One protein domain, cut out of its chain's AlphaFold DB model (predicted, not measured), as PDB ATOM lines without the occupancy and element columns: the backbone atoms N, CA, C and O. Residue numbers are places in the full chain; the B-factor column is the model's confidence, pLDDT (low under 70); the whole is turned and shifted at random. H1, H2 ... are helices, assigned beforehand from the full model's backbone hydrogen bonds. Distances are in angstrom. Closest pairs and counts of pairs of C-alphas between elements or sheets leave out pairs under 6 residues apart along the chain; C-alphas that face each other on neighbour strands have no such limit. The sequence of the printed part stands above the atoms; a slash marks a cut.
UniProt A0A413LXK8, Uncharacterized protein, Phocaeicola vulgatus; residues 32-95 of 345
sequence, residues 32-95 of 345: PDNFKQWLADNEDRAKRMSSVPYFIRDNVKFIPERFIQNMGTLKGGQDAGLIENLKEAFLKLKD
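AT A GLANCE: This is residues 32 to 95 of the 345 residues of an uncharacterized protein of Phocaeicola vulgatus (UniProt A0A413LXK8). A long helix, H5, and the shorter H4 before it lie side by side as a helical hairpin, with a loop of residues 71 to 79 swinging round from one to the other. The short H2 packs on another side of H4, H1 extends from H2 toward one end of the longest axis, and the single-turn H3 sits near the later part of H5. The printed part has 64 residues, with five named helices in the order H1, H2, H3, H4, H5 and no named strand; the class is all helix. It is compact, with a radius of gyration of the C-alphas of 11.3 A, and spans 34 by 25 by 18 A.

HOW THE PARTS SIT: H5, residues 80 to 94, is the longest helix, and H4, residues 65 to 70, touches it. Their closest C-alphas, those of Ile 68 and Lys 87, are 6.0 A apart, and H5 touches H4 with residues 87 to 91 alone. The two run opposite ways at a shallow tilt of 7 degrees and form a helical hairpin. H4 also touches H2, residues 43 to 46, where the closest C-alphas, those of Glu 43 and Phe 67, are 6.2 A apart. H1, residues 33 to 41, is close to H4 but not clearly touching, with the closest C-alphas, those of Leu 39 and Phe 67, 7.8 A apart. H1 and H4 run the same way at a shallow tilt of 34 degrees, only just short of steep. H1 and H2 meet only through their link, a tight one of 1 residue. H3, residues 54 to 57, is close to H5 but not clearly touching: the closest C-alphas, those of Arg 57 and Phe 90, are 7.3 A apart. H3 is apart from H1, H2 and H4, and H5 is apart from H1 and H2. In H1, H4 and H5 every O i to N i+4 pair is within hydrogen-bond range; H2 and H3 are too short for such a pair, and each has its 1 O i to N i+3 pair within range.

IN THESE COORDINATES: H5 measures 21.5 A from C-alpha 80 at (356.487, 192.000, 218.900) to C-alpha 94 at (349.887, 211.984, 214.609). H4 measures 8.5 A from Glu 65 to Asn 70, and H2 measures 5.1 A from Glu 43 to Ala 46. H1 begins with C-alpha 33 at (359.849, 222.348, 229.132) and measures 12.1 A to Asp 41. H3 measures 5.0 A from Tyr 54 to Arg 57.

THE WHOLE: The two C-alphas farthest apart, those of Pro 32 and Gly 77, are 34.1 A from each other. The printed part has no cut and no long link. The mean pLDDT of the printed part is 79.8, and the model's confidence is under 70 at residue 50 and residues 74 to 81.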
ATOM      1  N   PRO A  32     355.086 222.224 228.019       87.38
ATOM      2  CA  PRO A  32     356.036 222.825 228.945       87.38
ATOM      3  C   PRO A  32     357.404 222.123 228.900       87.38
ATOM      4  O   PRO A  32     357.513 220.946 228.548       87.38
ATOM      5  N   ASP A  33     358.467 222.839 229.273       86.19
ATOM      6  CA  ASP A  33     359.849 222.348 229.132       86.19
ATOM      7  C   ASP A  33     360.122 221.073 229.937       86.19
ATOM      8  O   ASP A  33     360.881 220.212 229.498       86.19
ATOM      9  N   ASN A  34     359.436 220.890 231.066       87.44
ATOM     10  CA  ASN A  34     359.510 219.661 231.854       87.44
ATOM     11  C   ASN A  34     359.066 218.416 231.063       87.44
ATOM     12  O   ASN A  34     359.626 217.341 231.254       87.44
ATOM     13  N   PHE A  35     358.099 218.546 230.153       87.31
ATOM     14  CA  PHE A  35     357.641 217.462 229.293       87.31
ATOM     15  C   PHE A  35     358.680 217.147 228.216       87.31
ATOM     16  O   PHE A  35     358.978 215.978 227.971       87.31
ATOM     17  N   LYS A  36     359.286 218.175 227.613       88.25
ATOM     18  CA  LYS A  36     360.375 218.005 226.636       88.25
ATOM     19  C   LYS A  36     361.596 217.349 227.282       88.25
ATOM     20  O   LYS A  36     362.149 216.407 226.717       88.25
ATOM     21  N   GLN A  37     361.957 217.792 228.484       88.69
ATOM     22  CA  GLN A  37     363.030 217.200 229.275       88.69
ATOM     23  C   GLN A  37     362.706 215.750 229.632       88.69
ATOM     24  O   GLN A  37     363.531 214.867 229.427       88.69
ATOM     25  N   TRP A  38     361.468 215.474 230.055       89.62
ATOM     26  CA  TRP A  38     361.031 214.109 230.315       89.62
ATOM     27  C   TRP A  38     361.185 213.223 229.074       89.62
ATOM     28  O   TRP A  38     361.693 212.112 229.187       89.62
ATOM     29  N   LEU A  39     360.804 213.691 227.881       88.12
ATOM     30  CA  LEU A  39     360.993 212.921 226.646       88.12
ATOM     31  C   LEU A  39     362.468 212.605 226.380       88.12
ATOM     32  O   LEU A  39     362.775 211.473 226.009       88.12
ATOM     33  N   ALA A  40     363.360 213.577 226.588       86.75
ATOM     34  CA  ALA A  40     364.800 213.393 226.427       86.75
ATOM     35  C   ALA A  40     365.354 212.375 227.437       86.75
ATOM     36  O   ALA A  40     365.981 211.391 227.046       86.75
ATOM     37  N   ASP A  41     365.035 212.541 228.720       89.19
ATOM     38  CA  ASP A  41     365.519 211.681 229.809       89.19
ATOM     39  C   ASP A  41     364.994 210.243 229.703       89.19
ATOM     40  O   ASP A  41     365.594 209.289 230.204       89.19
ATOM     41  N   ASN A  42     363.835 210.071 229.065       87.25
ATOM     42  CA  ASN A  42     363.155 208.789 228.957       87.25
ATOM     43  C   ASN A  42     363.286 208.151 227.574       87.25
ATOM     44  O   ASN A  42     362.686 207.100 227.361       87.25
ATOM     45  N   GLU A  43     364.080 208.697 226.648       83.25
ATOM     46  CA  GLU A  43     364.232 208.134 225.299       83.25
ATOM     47  C   GLU A  43     364.799 206.701 225.333       83.25
ATOM     48  O   GLU A  43     364.275 205.792 224.684       83.25
ATOM     49  N   ASP A  44     365.801 206.444 226.176       83.19
ATOM     50  CA  ASP A  44     366.333 205.091 226.375       83.19
ATOM     51  C   ASP A  44     365.379 204.185 227.158       83.19
ATOM     52  O   ASP A  44     365.290 202.981 226.894       83.19
ATOM     53  N   ARG A  45     364.617 204.753 228.099       79.81
ATOM     54  CA  ARG A  45     363.577 204.013 228.829       79.81
ATOM     55  C   ARG A  45     362.444 203.605 227.897       79.81
ATOM     56  O   ARG A  45     361.956 202.482 228.018       79.81
ATOM     57  N   ALA A  46     362.087 204.450 226.932       79.88
ATOM     58  CA  ALA A  46     361.064 204.187 225.929       79.88
ATOM     59  C   ALA A  46     361.378 202.930 225.125       79.88
ATOM     60  O   ALA A  46     360.483 202.116 224.891       79.88
ATOM     61  N   LYS A  47     362.657 202.672 224.825       79.81
ATOM     62  CA  LYS A  47     363.108 201.425 224.184       79.81
ATOM     63  C   LYS A  47     362.742 200.164 224.968       79.81
ATOM     64  O   LYS A  47     362.641 199.088 224.389       79.81
ATOM     65  N   ARG A  48     362.496 200.283 226.274       77.38
ATOM     66  CA  ARG A  48     362.095 199.192 227.173       77.38
ATOM     67  C   ARG A  48     360.647 199.327 227.658       77.38
ATOM     68  O   ARG A  48     360.234 198.571 228.535       77.38
ATOM     69  N   MET A  49     359.864 200.278 227.156       72.00
ATOM     70  CA  MET A  49     358.476 200.459 227.584       72.00
ATOM     71  C   MET A  49     357.551 199.426 226.942       72.00
ATOM     72  O   MET A  49     357.698 199.087 225.773       72.00
ATOM     73  N   SER A  50     356.614 198.925 227.747       67.19
ATOM     74  CA  SER A  50     355.638 197.893 227.373       67.19
ATOM     75  C   SER A  50     354.227 198.424 227.152       67.19
ATOM     76  O   SER A  50     353.386 197.739 226.575       67.19
ATOM     77  N   SER A  51     353.978 199.630 227.637       72.88
ATOM     78  CA  SER A  51     352.740 200.379 227.513       72.88
ATOM     79  C   SER A  51     353.091 201.860 227.539       72.88
ATOM     80  O   SER A  51     354.142 202.254 228.056       72.88
ATOM     81  N   VAL A  52     352.221 202.676 226.954       73.81
ATOM     82  CA  VAL A  52     352.430 204.118 226.886       73.81
ATOM     83  C   VAL A  52     351.571 204.811 227.939       73.81
ATOM     84  O   VAL A  52     350.367 204.554 227.986       73.81
ATOM     85  N   PRO A  53     352.159 205.677 228.787       80.44
ATOM     86  CA  PRO A  53     351.406 206.505 229.713       80.44
ATOM     87  C   PRO A  53     350.367 207.353 228.986       80.44
ATOM     88  O   PRO A  53     350.619 207.848 227.886       80.44
ATOM     89  N   TYR A  54     349.219 207.564 229.628       82.75
ATOM     90  CA  TYR A  54     348.108 208.313 229.037       82.75
ATOM     91  C   TYR A  54     348.543 209.701 228.541       82.75
ATOM     92  O   TYR A  54     348.213 210.073 227.428       82.75
ATOM     93  N   PHE A  55     349.394 210.417 229.283       82.06
ATOM     94  CA  PHE A  55     349.836 211.759 228.900       82.06
ATOM     95  C   PHE A  55     350.684 211.789 227.617       82.06
ATOM     96  O   PHE A  55     350.732 212.819 226.959       82.06
ATOM     97  N   ILE A  56     351.328 210.684 227.223       83.44
ATOM     98  CA  ILE A  56     352.004 210.574 225.919       83.44
ATOM     99  C   ILE A  56     350.982 210.281 224.817       83.44
ATOM    100  O   ILE A  56     351.065 210.855 223.734       83.44
ATOM    101  N   ARG A  57     349.993 209.423 225.100       81.38
ATOM    102  CA  ARG A  57     348.876 209.119 224.189       81.38
ATOM    103  C   ARG A  57     348.055 210.360 223.858       81.38
ATOM    104  O   ARG A  57     347.793 210.626 222.691       81.38
ATOM    105  N   ASP A  58     347.716 211.135 224.875       83.69
ATOM    106  CA  ASP A  58     346.811 212.271 224.755       83.69
ATOM    107  C   ASP A  58     347.525 213.507 224.158       83.69
ATOM    108  O   ASP A  58     346.876 214.423 223.659       83.69
ATOM    109  N   ASN A  59     348.869 213.507 224.127       85.19
ATOM    110  CA  ASN A  59     349.706 214.586 223.579       85.19
ATOM    111  C   ASN A  59     350.571 214.146 222.382       85.19
ATOM    112  O   ASN A  59     351.594 214.765 222.092       85.19
ATOM    113  N   VAL A  60     350.160 213.100 221.657       85.19
ATOM    114  CA  VAL A  60     350.909 212.489 220.538       85.19
ATOM    115  C   VAL A  60     351.408 213.475 219.477       85.19
ATOM    116  O   VAL A  60     352.511 213.306 218.957       85.19
ATOM    117  N   LYS A  61     350.651 214.544 219.199       84.00
ATOM    118  CA  LYS A  61     351.031 215.593 218.238       84.00
ATOM    119  C   LYS A  61     352.346 216.306 218.585       84.00
ATOM    120  O   LYS A  61     352.996 216.837 217.692       84.00
ATOM    121  N   PHE A  62     352.754 216.279 219.855       85.75
ATOM    122  CA  PHE A  62     353.988 216.887 220.357       85.75
ATOM    123  C   PHE A  62     355.121 215.873 220.580       85.75
ATOM    124  O   PHE A  62     356.200 216.240 221.042       85.75
ATOM    125  N   ILE A  63     354.897 214.591 220.274       85.88
ATOM    126  CA  ILE A  63     355.893 213.535 220.467       85.88
ATOM    127  C   ILE A  63     356.785 213.424 219.221       85.88
ATOM    128  O   ILE A  63     356.279 213.229 218.108       85.88
ATOM    129  N   PRO A  64     358.123 213.482 219.371       85.88
ATOM    130  CA  PRO A  64     359.044 213.236 218.269       85.88
ATOM    131  C   PRO A  64     358.857 211.833 217.676       85.88
ATOM    132  O   PRO A  64     358.769 210.846 218.405       85.88
ATOM    133  N   GLU A  65     358.881 211.715 216.347       82.56
ATOM    134  CA  GLU A  65     358.741 210.419 215.659       82.56
ATOM    135  C   GLU A  65     359.787 209.400 216.102       82.56
ATOM    136  O   GLU A  65     359.453 208.241 216.345       82.56
ATOM    137  N   ARG A  66     361.032 209.852 216.305       82.94
ATOM    138  CA  ARG A  66     362.121 209.011 216.814       82.94
ATOM    139  C   ARG A  66     361.764 208.327 218.137       82.94
ATOM    140  O   ARG A  66     362.118 207.171 218.340       82.94
ATOM    141  N   PHE A  67     361.013 209.000 219.011       84.50
ATOM    142  CA  PHE A  67     360.602 208.451 220.302       84.50
ATOM    143  C   PHE A  67     359.598 207.305 220.112       84.50
ATOM    144  O   PHE A  67     359.740 206.240 220.715       84.50
ATOM    145  N   ILE A  68     358.626 207.488 219.211       82.31
ATOM    146  CA  ILE A  68     357.632 206.466 218.851       82.31
ATOM    147  C   ILE A  68     358.328 205.264 218.195       82.31
ATOM    148  O   ILE A  68     358.105 204.118 218.587       82.31
ATOM    149  N   GLN A  69     359.230 205.513 217.241       79.12
ATOM    150  CA  GLN A  69     359.981 204.474 216.530       79.12
ATOM    151  C   GLN A  69     360.877 203.656 217.466       79.12
ATOM    152  O   GLN A  69     360.938 202.430 217.347       79.12
ATOM    153  N   ASN A  70     361.520 204.309 218.435       79.44
ATOM    154  CA  ASN A  70     362.417 203.661 219.387       79.44
ATOM    155  C   ASN A  70     361.683 202.861 220.464       79.44
ATOM    156  O   ASN A  70     362.293 202.002 221.098       79.44
ATOM    157  N   MET A  71     360.384 203.070 220.656       77.75
ATOM    158  CA  MET A  71     359.622 202.452 221.736       77.75
ATOM    159  C   MET A  71     359.641 200.911 221.699       77.75
ATOM    160  O   MET A  71     359.495 200.304 220.641       77.75
ATOM    161  N   GLY A  72     359.841 200.251 222.840       72.88
ATOM    162  CA  GLY A  72     359.779 198.784 222.960       72.88
ATOM    163  C   GLY A  72     360.801 197.994 222.121       72.88
ATOM    164  O   GLY A  72     360.689 196.779 222.009       72.88
ATOM    165  N   THR A  73     361.803 198.648 221.526       71.50
ATOM    166  CA  THR A  73     362.805 198.012 220.650       71.50
ATOM    167  C   THR A  73     363.776 197.066 221.365       71.50
ATOM    168  O   THR A  73     364.410 196.249 220.703       71.50
ATOM    169  N   LEU A  74     363.899 197.143 222.695       67.56
ATOM    170  CA  LEU A  74     364.913 196.426 223.483       67.56
ATOM    171  C   LEU A  74     364.347 195.412 224.494       67.56
ATOM    172  O   LEU A  74     365.102 194.907 225.326       67.56
ATOM    173  N   LYS A  75     363.046 195.091 224.475       65.75
ATOM    174  CA  LYS A  75     362.461 194.124 225.426       65.75
ATOM    175  C   LYS A  75     362.358 192.712 224.844       65.75
ATOM    176  O   LYS A  75     361.651 192.486 223.869       65.75
ATOM    177  N   GLY A  76     362.995 191.747 225.508       52.72
ATOM    178  CA  GLY A  76     362.727 190.321 225.318       52.72
ATOM    179  C   GLY A  76     361.539 189.898 226.180       52.72
ATOM    180  O   GLY A  76     361.663 189.869 227.400       52.72
ATOM    181  N   GLY A  77     360.384 189.615 225.570       58.94
ATOM    182  CA  GLY A  77     359.263 188.973 226.274       58.94
ATOM    183  C   GLY A  77     357.859 189.521 226.007       58.94
ATOM    184  O   GLY A  77     356.902 188.917 226.475       58.94
ATOM    185  N   GLN A  78     357.694 190.617 225.264       61.00
ATOM    186  CA  GLN A  78     356.376 190.989 224.725       61.00
ATOM    187  C   GLN A  78     356.209 190.449 223.306       61.00
ATOM    188  O   GLN A  78     357.193 190.346 222.571       61.00
ATOM    189  N   ASP A  79     354.968 190.150 222.912       66.62
ATOM    190  CA  ASP A  79     354.652 189.878 221.512       66.62
ATOM    191  C   ASP A  79     355.038 191.112 220.683       66.62
ATOM    192  O   ASP A  79     354.488 192.203 220.866       66.62
ATOM    193  N   ALA A  80     356.016 190.948 219.792       68.19
ATOM    194  CA  ALA A  80     356.487 192.000 218.900       68.19
ATOM    195  C   ALA A  80     355.338 192.629 218.085       68.19
ATOM    196  O   ALA A  80     355.425 193.803 217.720       68.19
ATOM    197  N   GLY A  81     354.249 191.884 217.852       68.06
ATOM    198  CA  GLY A  81     353.033 192.389 217.221       68.06
ATOM    199  C   GLY A  81     352.305 193.449 218.053       68.06
ATOM    200  O   GLY A  81     351.835 194.440 217.500       68.06
ATOM    201  N   LEU A  82     352.264 193.317 219.385       72.19
ATOM    202  CA  LEU A  82     351.605 194.296 220.262       72.19
ATOM    203  C   LEU A  82     352.321 195.657 220.229       72.19
ATOM    204  O   LEU A  82     351.677 196.703 220.170       72.19
ATOM    205  N   ILE A  83     353.658 195.641 220.243       73.69
ATOM    206  CA  ILE A  83     354.482 196.859 220.206       73.69
ATOM    207  C   ILE A  83     354.338 197.571 218.856       73.69
ATOM    208  O   ILE A  83     354.225 198.795 218.822       73.69
ATOM    209  N   GLU A  84     354.326 196.830 217.744       76.00
ATOM    210  CA  GLU A  84     354.098 197.407 216.414       76.00
ATOM    211  C   GLU A  84     352.715 198.046 216.306       76.00
ATOM    212  O   GLU A  84     352.632 199.210 215.925       76.00
ATOM    213  N   ASN A  85     351.659 197.345 216.727       79.00
ATOM    214  CA  ASN A  85     350.299 197.886 216.718       79.00
ATOM    215  C   ASN A  85     350.203 199.196 217.511       79.00
ATOM    216  O   ASN A  85     349.543 200.139 217.081       79.00
ATOM    217  N   LEU A  86     350.894 199.275 218.653       78.62
ATOM    218  CA  LEU A  86     350.951 200.493 219.452       78.62
ATOM    219  C   LEU A  86     351.642 201.626 218.686       78.62
ATOM    220  O   LEU A  86     351.063 202.699 218.552       78.62
ATOM    221  N   LYS A  87     352.837 201.391 218.129       81.56
ATOM    222  CA  LYS A  87     353.556 202.391 217.317       81.56
ATOM    223  C   LYS A  87     352.719 202.890 216.149       81.56
ATOM    224  O   LYS A  87     352.648 204.092 215.918       81.56
ATOM    225  N   GLU A  88     352.087 201.972 215.429       85.62
ATOM    226  CA  GLU A  88     351.237 202.294 214.290       85.62
ATOM    227  C   GLU A  88     350.017 203.121 214.705       85.62
ATOM    228  O   GLU A  88     349.701 204.097 214.033       85.62
ATOM    229  N   ALA A  89     349.390 202.812 215.844       83.25
ATOM    230  CA  ALA A  89     348.309 203.628 216.391       83.25
ATOM    231  C   ALA A  89     348.779 205.052 216.739       83.25
ATOM    232  O   ALA A  89     348.091 206.018 216.424       83.25
ATOM    233  N   PHE A  90     349.970 205.206 217.327       83.75
ATOM    234  CA  PHE A  90     350.556 206.524 217.596       83.75
ATOM    235  C   PHE A  90     350.833 207.309 216.311       83.75
ATOM    236  O   PHE A  90     350.493 208.489 216.227       83.75
ATOM    237  N   LEU A  91     351.413 206.659 215.300       86.31
ATOM    238  CA  LEU A  91     351.651 207.283 213.999       86.31
ATOM    239  C   LEU A  91     350.336 207.700 213.332       86.31
ATOM    240  O   LEU A  91     350.259 208.811 212.821       86.31
ATOM    241  N   LYS A  92     349.283 206.880 213.431       85.81
ATOM    242  CA  LYS A  92     347.935 207.204 212.939       85.81
ATOM    243  C   LYS A  92     347.288 208.380 213.669       85.81
ATOM    244  O   LYS A  92     346.598 209.180 213.049       85.81
ATOM    245  N   LEU A  93     347.499 208.509 214.979       86.25
ATOM    246  CA  LEU A  93     347.008 209.670 215.725       86.25
ATOM    247  C   LEU A  93     347.765 210.954 215.354       86.25
ATOM    248  O   LEU A  93     347.176 212.032 215.366       86.25
ATOM    249  N   LYS A  94     349.064 210.848 215.046       84.81
ATOM    250  CA  LYS A  94     349.887 211.984 214.609       84.81
ATOM    251  C   LYS A  94     349.549 212.418 213.181       84.81
ATOM    252  O   LYS A  94     349.471 213.609 212.901       84.81
ATOM    253  N   ASP A  95     349.363 211.448 212.298       85.62
ATOM    254  CA  ASP A  95     348.997 211.622 210.901       85.62
ATOM    255  C   ASP A  95     347.783 210.730 210.597       85.62
ATOM    256  O   ASP A  95     347.947 209.525 210.385       85.62
TER     257      ASP A  95